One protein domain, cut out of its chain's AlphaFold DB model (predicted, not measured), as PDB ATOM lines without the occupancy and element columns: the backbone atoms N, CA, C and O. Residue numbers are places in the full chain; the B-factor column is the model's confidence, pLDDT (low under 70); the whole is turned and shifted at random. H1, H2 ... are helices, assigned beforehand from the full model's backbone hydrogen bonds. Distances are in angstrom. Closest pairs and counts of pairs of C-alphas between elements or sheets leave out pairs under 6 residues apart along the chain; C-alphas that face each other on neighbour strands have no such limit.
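Overview. This is residues 6 to 84 of the 84 residues of an uncharacterized protein of Paraburkholderia phenazinium (UniProt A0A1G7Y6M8). A small head of helices has one long helical arm sticking out of it. In the head, H1 and H2 make a V-shaped helical hairpin, H3 lies across the open end of the V, and residues 55 to 65 of the long helix H4 pack on the hairpin; residues 67 to 84, nearly all of them in H4, stick out free. The printed part has 79 residues with four named helices, H1, H2, H3 and H4 in that order, and no named strand; the class is all helix. The whole is loose, with a radius of gyration of the C-alphas of 16.8 A, and spans 59 by 27 by 18 A, the arm making the length.

Arrangement. Start at the first printed residue with H1, residues 6 to 21, the hub, which touches the three other helices. A tight link leads to H2, residues 27 to 36, and the two form a helical hairpin: they run opposite ways at a steep tilt of 42 degrees. They touch through residues 18 to 21 of H1 alone, and their closest C-alphas, those of Phe 21 and Glu 27, are 5.4 A apart. Go on to H3, residues 43 to 52, which is apart from H2. H3 touches residues 10 to 14 of H1 alone, about perpendicular at 81 degrees; look at Arg 10 and Thr 52, whose C-alphas are the closest at 5.6 A. Next comes H4, residues 55 to 83; it and H3 meet only through their link. H4 touches H1 at a steep tilt of 40 degrees, the same way, residues 57 to 61 against 11 to 18 alone; the closest C-alphas, those of Thr 14 and Met 57, are 7.1 A apart. H4 touches H2 with residues 55 to 65 alone, opposite ways at a shallow tilt of 34 degrees, only just short of steep; the closest C-alphas, those of Phe 28 and Met 62, are 6.0 A apart. H1, H2 and H4 form an up-and-down bundle, each running against the one before it. In the four helices, every O i to N i+4 pair is within hydrogen-bond range.

Along the chain. Find C-alpha 6 at (112.295, 114.701, 106.116); from there H1 runs 23.1 A to C-alpha 21. H2, from Glu 27 to Cys 36, and H3, from Glu 43 to Thr 52, each measure 14.4 A from first to last C-alpha. H4 begins at C-alpha 55, (100.226, 123.550, 106.190), and runs 42.8 A to C-alpha 83 at (59.010, 116.357, 97.338).

Size, cuts and confidence. The C-alphas farthest apart are those of Ala 44 and Ala 84, at 59.0 A. Without residues 67 to 84 the body spans 33 by 27 by 17 A. The printed part has no cut; the links H1 to H2 and H3 to H4 are tight, and H2 to H3 is short. The mean pLDDT of the printed part is 93.4, and residue 84, the chain's last, is the one printed residue under 70.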
ATOM      1  N   SER A   6     112.812 113.605 105.286       75.81
ATOM      2  CA  SER A   6     112.295 114.701 106.116       75.81
ATOM      3  C   SER A   6     110.900 115.165 105.686       75.81
ATOM      4  O   SER A   6     110.052 115.411 106.546       75.81
ATOM      5  N   MET A   7     110.621 115.211 104.376       80.25
ATOM      6  CA  MET A   7     109.286 115.523 103.852       80.25
ATOM      7  C   MET A   7     108.276 114.425 104.196       80.25
ATOM      8  O   MET A   7     107.165 114.735 104.620       80.25
ATOM      9  N   ARG A   8     108.669 113.145 104.110       86.94
ATOM     10  CA  ARG A   8     107.804 112.022 104.520       86.94
ATOM     11  C   ARG A   8     107.462 112.074 106.008       86.94
ATOM     12  O   ARG A   8     106.314 111.857 106.381       86.94
ATOM     13  N   ALA A   9     108.436 112.402 106.858       90.44
ATOM     14  CA  ALA A   9     108.205 112.544 108.293       90.44
ATOM     15  C   ALA A   9     107.271 113.727 108.619       90.44
ATOM     16  O   ALA A   9     106.408 113.597 109.487       90.44
ATOM     17  N   ARG A  10     107.410 114.858 107.909       94.19
ATOM     18  CA  ARG A  10     106.514 116.022 108.036       94.19
ATOM     19  C   ARG A  10     105.079 115.680 107.642       94.19
ATOM     20  O   ARG A  10     104.159 115.952 108.412       94.19
ATOM     21  N   ALA A  11     104.904 115.036 106.490       95.31
ATOM     22  CA  ALA A  11     103.597 114.594 106.019       95.31
ATOM     23  C   ALA A  11     102.951 113.608 107.001       95.31
ATOM     24  O   ALA A  11     101.806 113.801 107.389       95.31
ATOM     25  N   LYS A  12     103.708 112.613 107.495       95.88
ATOM     26  CA  LYS A  12     103.206 111.636 108.475       95.88
ATOM     27  C   LYS A  12     102.713 112.301 109.762       95.88
ATOM     28  O   LYS A  12     101.606 112.011 110.191       95.88
ATOM     29  N   ARG A  13     103.502 113.208 110.356       95.25
ATOM     30  CA  ARG A  13     103.084 113.949 111.564       95.25
ATOM     31  C   ARG A  13     101.805 114.746 111.331       95.25
ATOM     32  O   ARG A  13     100.914 114.738 112.170       95.25
ATOM     33  N   THR A  14     101.730 115.422 110.189       97.19
ATOM     34  CA  THR A  14     100.567 116.240 109.836       97.19
ATOM     35  C   THR A  14      99.331 115.377 109.621       97.19
ATOM     36  O   THR A  14      98.260 115.731 110.097       97.19
ATOM     37  N   GLN A  15      99.489 114.223 108.968       97.94
ATOM     38  CA  GLN A  15      98.406 113.266 108.785       97.94
ATOM     39  C   GLN A  15      97.893 112.736 110.125       97.94
ATOM     40  O   GLN A  15      96.690 112.759 110.337       97.94
ATOM     41  N   THR A  16      98.783 112.347 111.046       97.75
ATOM     42  CA  THR A  16      98.384 111.906 112.393       97.75
ATOM     43  C   THR A  16      97.566 112.975 113.116       97.75
ATOM     44  O   THR A  16      96.481 112.679 113.588       97.75
ATOM     45  N   MET A  17      98.016 114.233 113.113       97.44
ATOM     46  CA  MET A  17      97.262 115.342 113.714       97.44
ATOM     47  C   MET A  17      95.889 115.553 113.049       97.44
ATOM     48  O   MET A  17      94.906 115.812 113.734       97.44
ATOM     49  N   ILE A  18      95.806 115.457 111.717       98.25
ATOM     50  CA  ILE A  18      94.527 115.542 110.993       98.25
ATOM     51  C   ILE A  18      93.601 114.390 111.394       98.25
ATOM     52  O   ILE A  18      92.406 114.607 111.575       98.25
ATOM     53  N   ASP A  19      94.136 113.176 111.507       97.88
ATOM     54  CA  ASP A  19      93.368 111.994 111.888       97.88
ATOM     55  C   ASP A  19      92.857 112.107 113.334       97.88
ATOM     56  O   ASP A  19      91.699 111.779 113.580       97.88
ATOM     57  N   ASP A  20      93.651 112.669 114.252       97.12
ATOM     58  CA  ASP A  20      93.243 112.929 115.641       97.12
ATOM     59  C   ASP A  20      92.088 113.944 115.740       97.12
ATOM     60  O   ASP A  20      91.262 113.872 116.648       97.12
ATOM     61  N   PHE A  21      92.013 114.905 114.812       97.31
ATOM     62  CA  PHE A  21      90.926 115.893 114.768       97.31
ATOM     63  C   PHE A  21      89.692 115.395 114.014       97.31
ATOM     64  O   PHE A  21      88.628 116.017 114.097       97.31
ATOM     65  N   ARG A  22      89.818 114.302 113.255       95.88
ATOM     66  CA  ARG A  22      88.775 113.844 112.342       95.88
ATOM     67  C   ARG A  22      87.506 113.460 113.093       95.88
ATOM     68  O   ARG A  22      87.532 112.651 114.013       95.88
ATOM     69  N   GLY A  23      86.374 114.006 112.649       91.81
ATOM     70  CA  GLY A  23      85.062 113.710 113.232       91.81
ATOM     71  C   GLY A  23      84.770 114.455 114.538       91.81
ATOM     72  O   GLY A  23      83.668 114.324 115.073       91.81
ATOM     73  N   ALA A  24      85.704 115.271 115.037       95.44
ATOM     74  CA  ALA A  24      85.411 116.184 116.130       95.44
ATOM     75  C   ALA A  24      84.368 117.230 115.675       95.44
ATOM     76  O   ALA A  24      84.471 117.744 114.557       95.44
ATOM     77  N   PRO A  25      83.415 117.644 116.537       93.31
ATOM     78  CA  PRO A  25      82.404 118.656 116.194       93.31
ATOM     79  C   PRO A  25      82.970 119.995 115.693       93.31
ATOM     80  O   PRO A  25      82.269 120.771 115.046       93.31
ATOM     81  N   HIS A  26      84.239 120.276 115.998       95.06
ATOM     82  CA  HIS A  26      84.932 121.513 115.649       95.06
ATOM     83  C   HIS A  26      86.212 121.272 114.835       95.06
ATOM     84  O   HIS A  26      87.136 122.084 114.889       95.06
ATOM     85  N   GLU A  27      86.275 120.167 114.079       97.25
ATOM     86  CA  GLU A  27      87.436 119.791 113.257       97.25
ATOM     87  C   GLU A  27      87.941 120.970 112.404       97.25
ATOM     88  O   GLU A  27      89.123 121.313 112.438       97.25
ATOM     89  N   PHE A  28      87.038 121.660 111.698       97.19
ATOM     90  CA  PHE A  28      87.396 122.805 110.857       97.19
ATOM     91  C   PHE A  28      88.028 123.955 111.657       97.19
ATOM     92  O   PHE A  28      89.033 124.533 111.237       97.19
ATOM     93  N   GLN A  29      87.467 124.296 112.824       97.38
ATOM     94  CA  GLN A  29      87.993 125.354 113.689       97.38
ATOM     95  C   GLN A  29      89.362 124.983 114.265       97.38
ATOM     96  O   GLN A  29      90.239 125.843 114.344       97.38
ATOM     97  N   MET A  30      89.568 123.714 114.625       97.25
ATOM     98  CA  MET A  30      90.851 123.216 115.123       97.25
ATOM     99  C   MET A  30      91.936 123.308 114.045       97.25
ATOM    100  O   MET A  30      93.004 123.868 114.294       97.25
ATOM    101  N   LEU A  31      91.641 122.853 112.822       97.12
ATOM    102  CA  LEU A  31      92.553 122.959 111.676       97.12
ATOM    103  C   LEU A  31      92.871 124.425 111.335       97.12
ATOM    104  O   LEU A  31      94.033 124.775 111.122       97.12
ATOM    105  N   LYS A  32      91.866 125.310 111.374       96.06
ATOM    106  CA  LYS A  32      92.073 126.759 111.236       96.06
ATOM    107  C   LYS A  32      93.007 127.300 112.324       96.06
ATOM    108  O   LYS A  32      93.898 128.090 112.023       96.06
ATOM    109  N   GLY A  33      92.836 126.854 113.568       95.62
ATOM    110  CA  GLY A  33      93.717 127.190 114.684       95.62
ATOM    111  C   GLY A  33      95.177 126.841 114.395       95.62
ATOM    112  O   GLY A  33      96.045 127.690 114.574       95.62
ATOM    113  N   VAL A  34      95.444 125.648 113.850       94.12
ATOM    114  CA  VAL A  34      96.799 125.224 113.447       94.12
ATOM    115  C   VAL A  34      97.409 126.170 112.410       94.12
ATOM    116  O   VAL A  34      98.571 126.553 112.547       94.12
ATOM    117  N   LEU A  35      96.643 126.589 111.397       92.25
ATOM    118  CA  LEU A  35      97.133 127.527 110.377       92.25
ATOM    119  C   LEU A  35      97.432 128.920 110.949       92.25
ATOM    120  O   LEU A  35      98.378 129.576 110.515       92.25
ATOM    121  N   CYS A  36      96.641 129.368 111.925       92.19
ATOM    122  CA  CYS A  36      96.773 130.697 112.519       92.19
ATOM    123  C   CYS A  36      97.763 130.760 113.692       92.19
ATOM    124  O   CYS A  36      98.201 131.853 114.038       92.19
ATOM    125  N   MET A  37      98.133 129.627 114.296       89.88
ATOM    126  CA  MET A  37      98.888 129.578 115.556       89.88
ATOM    127  C   MET A  37     100.230 130.321 115.507       89.88
ATOM    128  O   MET A  37     100.625 130.927 116.497       89.88
ATOM    129  N   ALA A  38     100.916 130.297 114.362       87.19
ATOM    130  CA  ALA A  38     102.219 130.943 114.194       87.19
ATOM    131  C   ALA A  38     102.133 132.385 113.650       87.19
ATOM    132  O   ALA A  38     103.157 133.015 113.372       87.19
ATOM    133  N   HIS A  39     100.921 132.918 113.466       83.62
ATOM    134  CA  HIS A  39     100.711 134.311 113.087       83.62
ATOM    135  C   HIS A  39     101.106 135.163 114.302       83.62
ATOM    136  O   HIS A  39     100.515 135.003 115.359       83.62
ATOM    137  N   GLN A  40     102.114 136.030 114.170       88.19
ATOM    138  CA  GLN A  40     102.796 136.782 115.250       88.19
ATOM    139  C   GLN A  40     103.984 136.091 115.939       88.19
ATOM    140  O   GLN A  40     104.609 136.698 116.806       88.19
ATOM    141  N   TRP A  41     104.363 134.868 115.561       91.75
ATOM    142  CA  TRP A  41     105.609 134.294 116.082       91.75
ATOM    143  C   TRP A  41     106.838 134.931 115.417       91.75
ATOM    144  O   TRP A  41     106.765 135.303 114.238       91.75
ATOM    145  N   PRO A  42     107.986 135.008 116.120       94.94
ATOM    146  CA  PRO A  42     109.259 135.357 115.500       94.94
ATOM    147  C   PRO A  42     109.558 134.464 114.285       94.94
ATOM    148  O   PRO A  42     109.206 133.282 114.266       94.94
ATOM    149  N   GLU A  43     110.255 135.005 113.280       92.06
ATOM    150  CA  GLU A  43     110.538 134.307 112.012       92.06
ATOM    151  C   GLU A  43     111.146 132.912 112.217       92.06
ATOM    152  O   GLU A  43     110.770 131.946 111.546       92.06
ATOM    153  N   ALA A  44     112.076 132.801 113.170       92.62
ATOM    154  CA  ALA A  44     112.760 131.555 113.483       92.62
ATOM    155  C   ALA A  44     111.787 130.475 113.981       92.62
ATOM    156  O   ALA A  44     111.855 129.327 113.532       92.62
ATOM    157  N   ASP A  45     110.851 130.843 114.854       92.50
ATOM    158  CA  ASP A  45     109.877 129.920 115.438       92.50
ATOM    159  C   ASP A  45     108.797 129.544 114.426       92.50
ATOM    160  O   ASP A  45     108.460 128.366 114.277       92.50
ATOM    161  N   ARG A  46     108.336 130.513 113.631       91.50
ATOM    162  CA  ARG A  46     107.414 130.261 112.519       91.50
ATOM    163  C   ARG A  46     108.023 129.315 111.479       91.50
ATOM    164  O   ARG A  46     107.380 128.361 111.043       91.50
ATOM    165  N   THR A  47     109.295 129.508 111.131       90.06
ATOM    166  CA  THR A  47     110.021 128.611 110.217       90.06
ATOM    167  C   THR A  47     110.147 127.199 110.793       90.06
ATOM    168  O   THR A  47     109.971 126.215 110.070       90.06
ATOM    169  N   ARG A  48     110.430 127.064 112.096       89.44
ATOM    170  CA  ARG A  48     110.470 125.758 112.783       89.44
ATOM    171  C   ARG A  48     109.109 125.065 112.765       89.44
ATOM    172  O   ARG A  48     109.044 123.857 112.516       89.44
ATOM    173  N   PHE A  49     108.031 125.821 112.950       90.94
ATOM    174  CA  PHE A  49     106.672 125.308 112.846       90.94
ATOM    175  C   PHE A  49     106.378 124.744 111.443       90.94
ATOM    176  O   PHE A  49     106.007 123.576 111.326       90.94
ATOM    177  N   TYR A  50     106.673 125.487 110.369       87.94
ATOM    178  CA  TYR A  50     106.455 125.027 108.982       87.94
ATOM    179  C   TYR A  50     107.373 123.874 108.529       87.94
ATOM    180  O   TYR A  50     107.097 123.178 107.546       87.94
ATOM    181  N   ARG A  51     108.475 123.623 109.245       89.50
ATOM    182  CA  ARG A  51     109.280 122.399 109.070       89.50
ATOM    183  C   ARG A  51     108.643 121.183 109.747       89.50
ATOM    184  O   ARG A  51     108.904 120.047 109.345       89.50
ATOM    185  N   THR A  52     107.811 121.411 110.757       90.62
ATOM    186  CA  THR A  52     107.172 120.359 111.552       90.62
ATOM    187  C   THR A  52     105.831 119.933 110.969       90.62
ATOM    188  O   THR A  52     105.592 118.726 110.882       90.62
ATOM    189  N   ILE A  53     105.023 120.907 110.539       93.25
ATOM    190  CA  ILE A  53     103.660 120.739 110.025       93.25
ATOM    191  C   ILE A  53     103.599 121.105 108.543       93.25
ATOM    192  O   ILE A  53     104.154 122.114 108.107       93.25
ATOM    193  N   ASP A  54     102.905 120.280 107.768       95.00
ATOM    194  CA  ASP A  54     102.597 120.534 106.369       95.00
ATOM    195  C   ASP A  54     101.287 121.329 106.250       95.00
ATOM    196  O   ASP A  54     100.189 120.777 106.200       95.00
ATOM    197  N   ILE A  55     101.395 122.658 106.232       93.31
ATOM    198  CA  ILE A  55     100.226 123.550 106.190       93.31
ATOM    199  C   ILE A  55      99.353 123.350 104.943       93.31
ATOM    200  O   ILE A  55      98.164 123.653 104.982       93.31
ATOM    201  N   VAL A  56      99.914 122.805 103.856       94.81
ATOM    202  CA  VAL A  56      99.153 122.505 102.636       94.81
ATOM    203  C   VAL A  56      98.213 121.329 102.878       94.81
ATOM    204  O   VAL A  56      97.051 121.405 102.493       94.81
ATOM    205  N   MET A  57      98.662 120.280 103.576       97.44
ATOM    206  CA  MET A  57      97.788 119.155 103.942       97.44
ATOM    207  C   MET A  57      96.646 119.596 104.868       97.44
ATOM    208  O   MET A  57      95.517 119.132 104.726       97.44
ATOM    209  N   VAL A  58      96.923 120.521 105.793       97.06
ATOM    210  CA  VAL A  58      95.894 121.102 106.672       97.06
ATOM    211  C   VAL A  58      94.851 121.865 105.850       97.06
ATOM    212  O   VAL A  58      93.656 121.618 106.007       97.06
ATOM    213  N   ALA A  59      95.291 122.732 104.931       96.94
ATOM    214  CA  ALA A  59      94.395 123.468 104.039       96.94
ATOM    215  C   ALA A  59      93.559 122.528 103.151       96.94
ATOM    216  O   ALA A  59      92.343 122.678 103.074       96.94
ATOM    217  N   GLN A  60      94.177 121.492 102.574       97.81
ATOM    218  CA  GLN A  60      93.481 120.488 101.761       97.81
ATOM    219  C   GLN A  60      92.381 119.759 102.540       97.81
ATOM    220  O   GLN A  60      91.310 119.493 101.990       97.81
ATOM    221  N   ARG A  61      92.602 119.448 103.824       97.62
ATOM    222  CA  ARG A  61      91.545 118.853 104.652       97.62
ATOM    223  C   ARG A  61      90.407 119.838 104.914       97.62
ATOM    224  O   ARG A  61      89.248 119.437 104.856       97.62
ATOM    225  N   MET A  62      90.712 121.109 105.171       98.00
ATOM    226  CA  MET A  62      89.686 122.145 105.336       98.00
ATOM    227  C   MET A  62      88.835 122.309 104.069       98.00
ATOM    228  O   MET A  62      87.611 122.395 104.165       98.00
ATOM    229  N   ASP A  63      89.459 122.275 102.890       98.25
ATOM    230  CA  ASP A  63      88.748 122.294 101.608       98.25
ATOM    231  C   ASP A  63      87.852 121.062 101.438       98.25
ATOM    232  O   ASP A  63      86.709 121.190 100.997       98.25
ATOM    233  N   ALA A  64      88.326 119.876 101.834       97.56
ATOM    234  CA  ALA A  64      87.519 118.656 101.812       97.56
ATOM    235  C   ALA A  64      86.265 118.785 102.693       97.56
ATOM    236  O   ALA A  64      85.170 118.521 102.211       97.56
ATOM    237  N   ILE A  65      86.396 119.281 103.930       97.25
ATOM    238  CA  ILE A  65      85.253 119.505 104.837       97.25
ATOM    239  C   ILE A  65      84.232 120.471 104.214       97.25
ATOM    240  O   ILE A  65      83.026 120.223 104.262       97.25
ATOM    241  N   ASN A  66      84.705 121.564 103.609       96.81
ATOM    242  CA  ASN A  66      83.835 122.537 102.945       96.81
ATOM    243  C   ASN A  66      83.104 121.930 101.741       96.81
ATOM    244  O   ASN A  66      81.911 122.170 101.558       96.81
ATOM    245  N   ASN A  67      83.806 121.136 100.929       97.81
ATOM    246  CA  ASN A  67      83.211 120.444  99.789       97.81
ATOM    247  C   ASN A  67      82.169 119.416 100.252       97.81
ATOM    248  O   ASN A  67      81.052 119.435  99.745       97.81
ATOM    249  N   GLU A  68      82.478 118.608 101.271       96.06
ATOM    250  CA  GLU A  68      81.534 117.662 101.879       96.06
ATOM    251  C   GLU A  68      80.268 118.377 102.391       96.06
ATOM    252  O   GLU A  68      79.154 117.891 102.202       96.06
ATOM    253  N   ALA A  69      80.415 119.546 103.027       95.69
ATOM    254  CA  ALA A  69      79.282 120.349 103.489       95.69
ATOM    255  C   ALA A  69      78.441 120.905 102.330       95.69
ATOM    256  O   ALA A  69      77.211 120.848 102.383       95.69
ATOM    257  N   ARG A  70      79.093 121.399 101.270       97.25
ATOM    258  CA  ARG A  70      78.417 121.877 100.058       97.25
ATOM    259  C   ARG A  70      77.641 120.756  99.370       97.25
ATOM    260  O   ARG A  70      76.510 120.981  98.946       97.25
ATOM    261  N   ASP A  71      78.226 119.567  99.276       98.12
ATOM    262  CA  ASP A  71      77.606 118.422  98.613       98.12
ATOM    263  C   ASP A  71      76.379 117.923  99.393       98.12
ATOM    264  O   ASP A  71      75.343 117.653  98.785       98.12
ATOM    265  N   ARG A  72      76.441 117.904 100.736       96.00
ATOM    266  CA  ARG A  72      75.266 117.628 101.586       96.00
ATOM    267  C   ARG A  72      74.153 118.653 101.378       96.00
ATOM    268  O   ARG A  72      73.023 118.263 101.104       96.00
ATOM    269  N   ALA A  73      74.478 119.944 101.430       96.31
ATOM    270  CA  ALA A  73      73.495 121.010 101.234       96.31
ATOM    271  C   ALA A  73      72.834 120.940  99.846       96.31
ATOM    272  O   ALA A  73      71.630 121.156  99.705       96.31
ATOM    273  N   LYS A  74      73.610 120.595  98.809       97.31
ATOM    274  CA  LYS A  74      73.084 120.378  97.459       97.31
ATOM    275  C   LYS A  74      72.124 119.186  97.409       97.31
ATOM    276  O   LYS A  74      71.047 119.313  96.835       97.31
ATOM    277  N   ALA A  75      72.487 118.060  98.020       96.69
ATOM    278  CA  ALA A  75      71.634 116.873  98.065       96.69
ATOM    279  C   ALA A  75      70.315 117.131  98.817       96.69
ATOM    280  O   ALA A  75      69.256 116.692  98.372       96.69
ATOM    281  N   GLU A  76      70.361 117.882  99.921       95.75
ATOM    282  CA  GLU A  76      69.171 118.297 100.674       95.75
ATOM    283  C   GLU A  76      68.243 119.179  99.829       95.75
ATOM    284  O   GLU A  76      67.038 118.934  99.780       95.75
ATOM    285  N   LEU A  77      68.797 120.156  99.103       95.38
ATOM    286  CA  LEU A  77      68.027 121.014  98.202       95.38
ATOM    287  C   LEU A  77      67.355 120.211  97.079       95.38
ATOM    288  O   LEU A  77      66.172 120.404  96.802       95.38
ATOM    289  N   GLU A  78      68.092 119.294  96.450       96.12
ATOM    290  CA  GLU A  78      67.548 118.411  95.414       96.12
ATOM    291  C   GLU A  78      66.435 117.505  95.962       96.12
ATOM    292  O   GLU A  78      65.445 117.266  95.273       96.12
ATOM    293  N   ALA A  79      66.566 117.019  97.200       94.62
ATOM    294  CA  ALA A  79      65.530 116.220  97.848       94.62
ATOM    295  C   ALA A  79      64.257 117.043  98.100       94.62
ATOM    296  O   ALA A  79      63.169 116.583  97.754       94.62
ATOM    297  N   MET A  80      64.391 118.272  98.613       93.69
ATOM    298  CA  MET A  80      63.255 119.174  98.847       93.69
ATOM    299  C   MET A  80      62.495 119.490  97.555       93.69
ATOM    300  O   MET A  80      61.267 119.479  97.550       93.69
ATOM    301  N   GLN A  81      63.213 119.715  96.450       91.81
ATOM    302  CA  GLN A  81      62.621 119.997  95.137       91.81
ATOM    303  C   GLN A  81      61.883 118.802  94.520       91.81
ATOM    304  O   GLN A  81      61.019 119.003  93.678       91.81
ATOM    305  N   ARG A  82      62.219 117.562  94.905       85.62
ATOM    306  CA  ARG A  82      61.523 116.350  94.430       85.62
ATOM    307  C   ARG A  82      60.262 116.026  95.226       85.62
ATOM    308  O   ARG A  82      59.438 115.249  94.755       85.62
ATOM    309  N   THR A  83      60.160 116.553  96.442       78.75
ATOM    310  CA  THR A  83      59.010 116.357  97.338       78.75
ATOM    311  C   THR A  83      58.020 117.522  97.320       78.75
ATOM    312  O   THR A  83      56.985 117.426  97.977       78.75
ATOM    313  N   ALA A  84      58.351 118.608  96.618       61.53
ATOM    314  CA  ALA A  84      57.497 119.772  96.380       61.53
ATOM    315  C   ALA A  84      56.747 119.629  95.049       61.53
ATOM    316  O   ALA A  84      55.582 120.080  94.997       61.53
TER     317      ALA A  84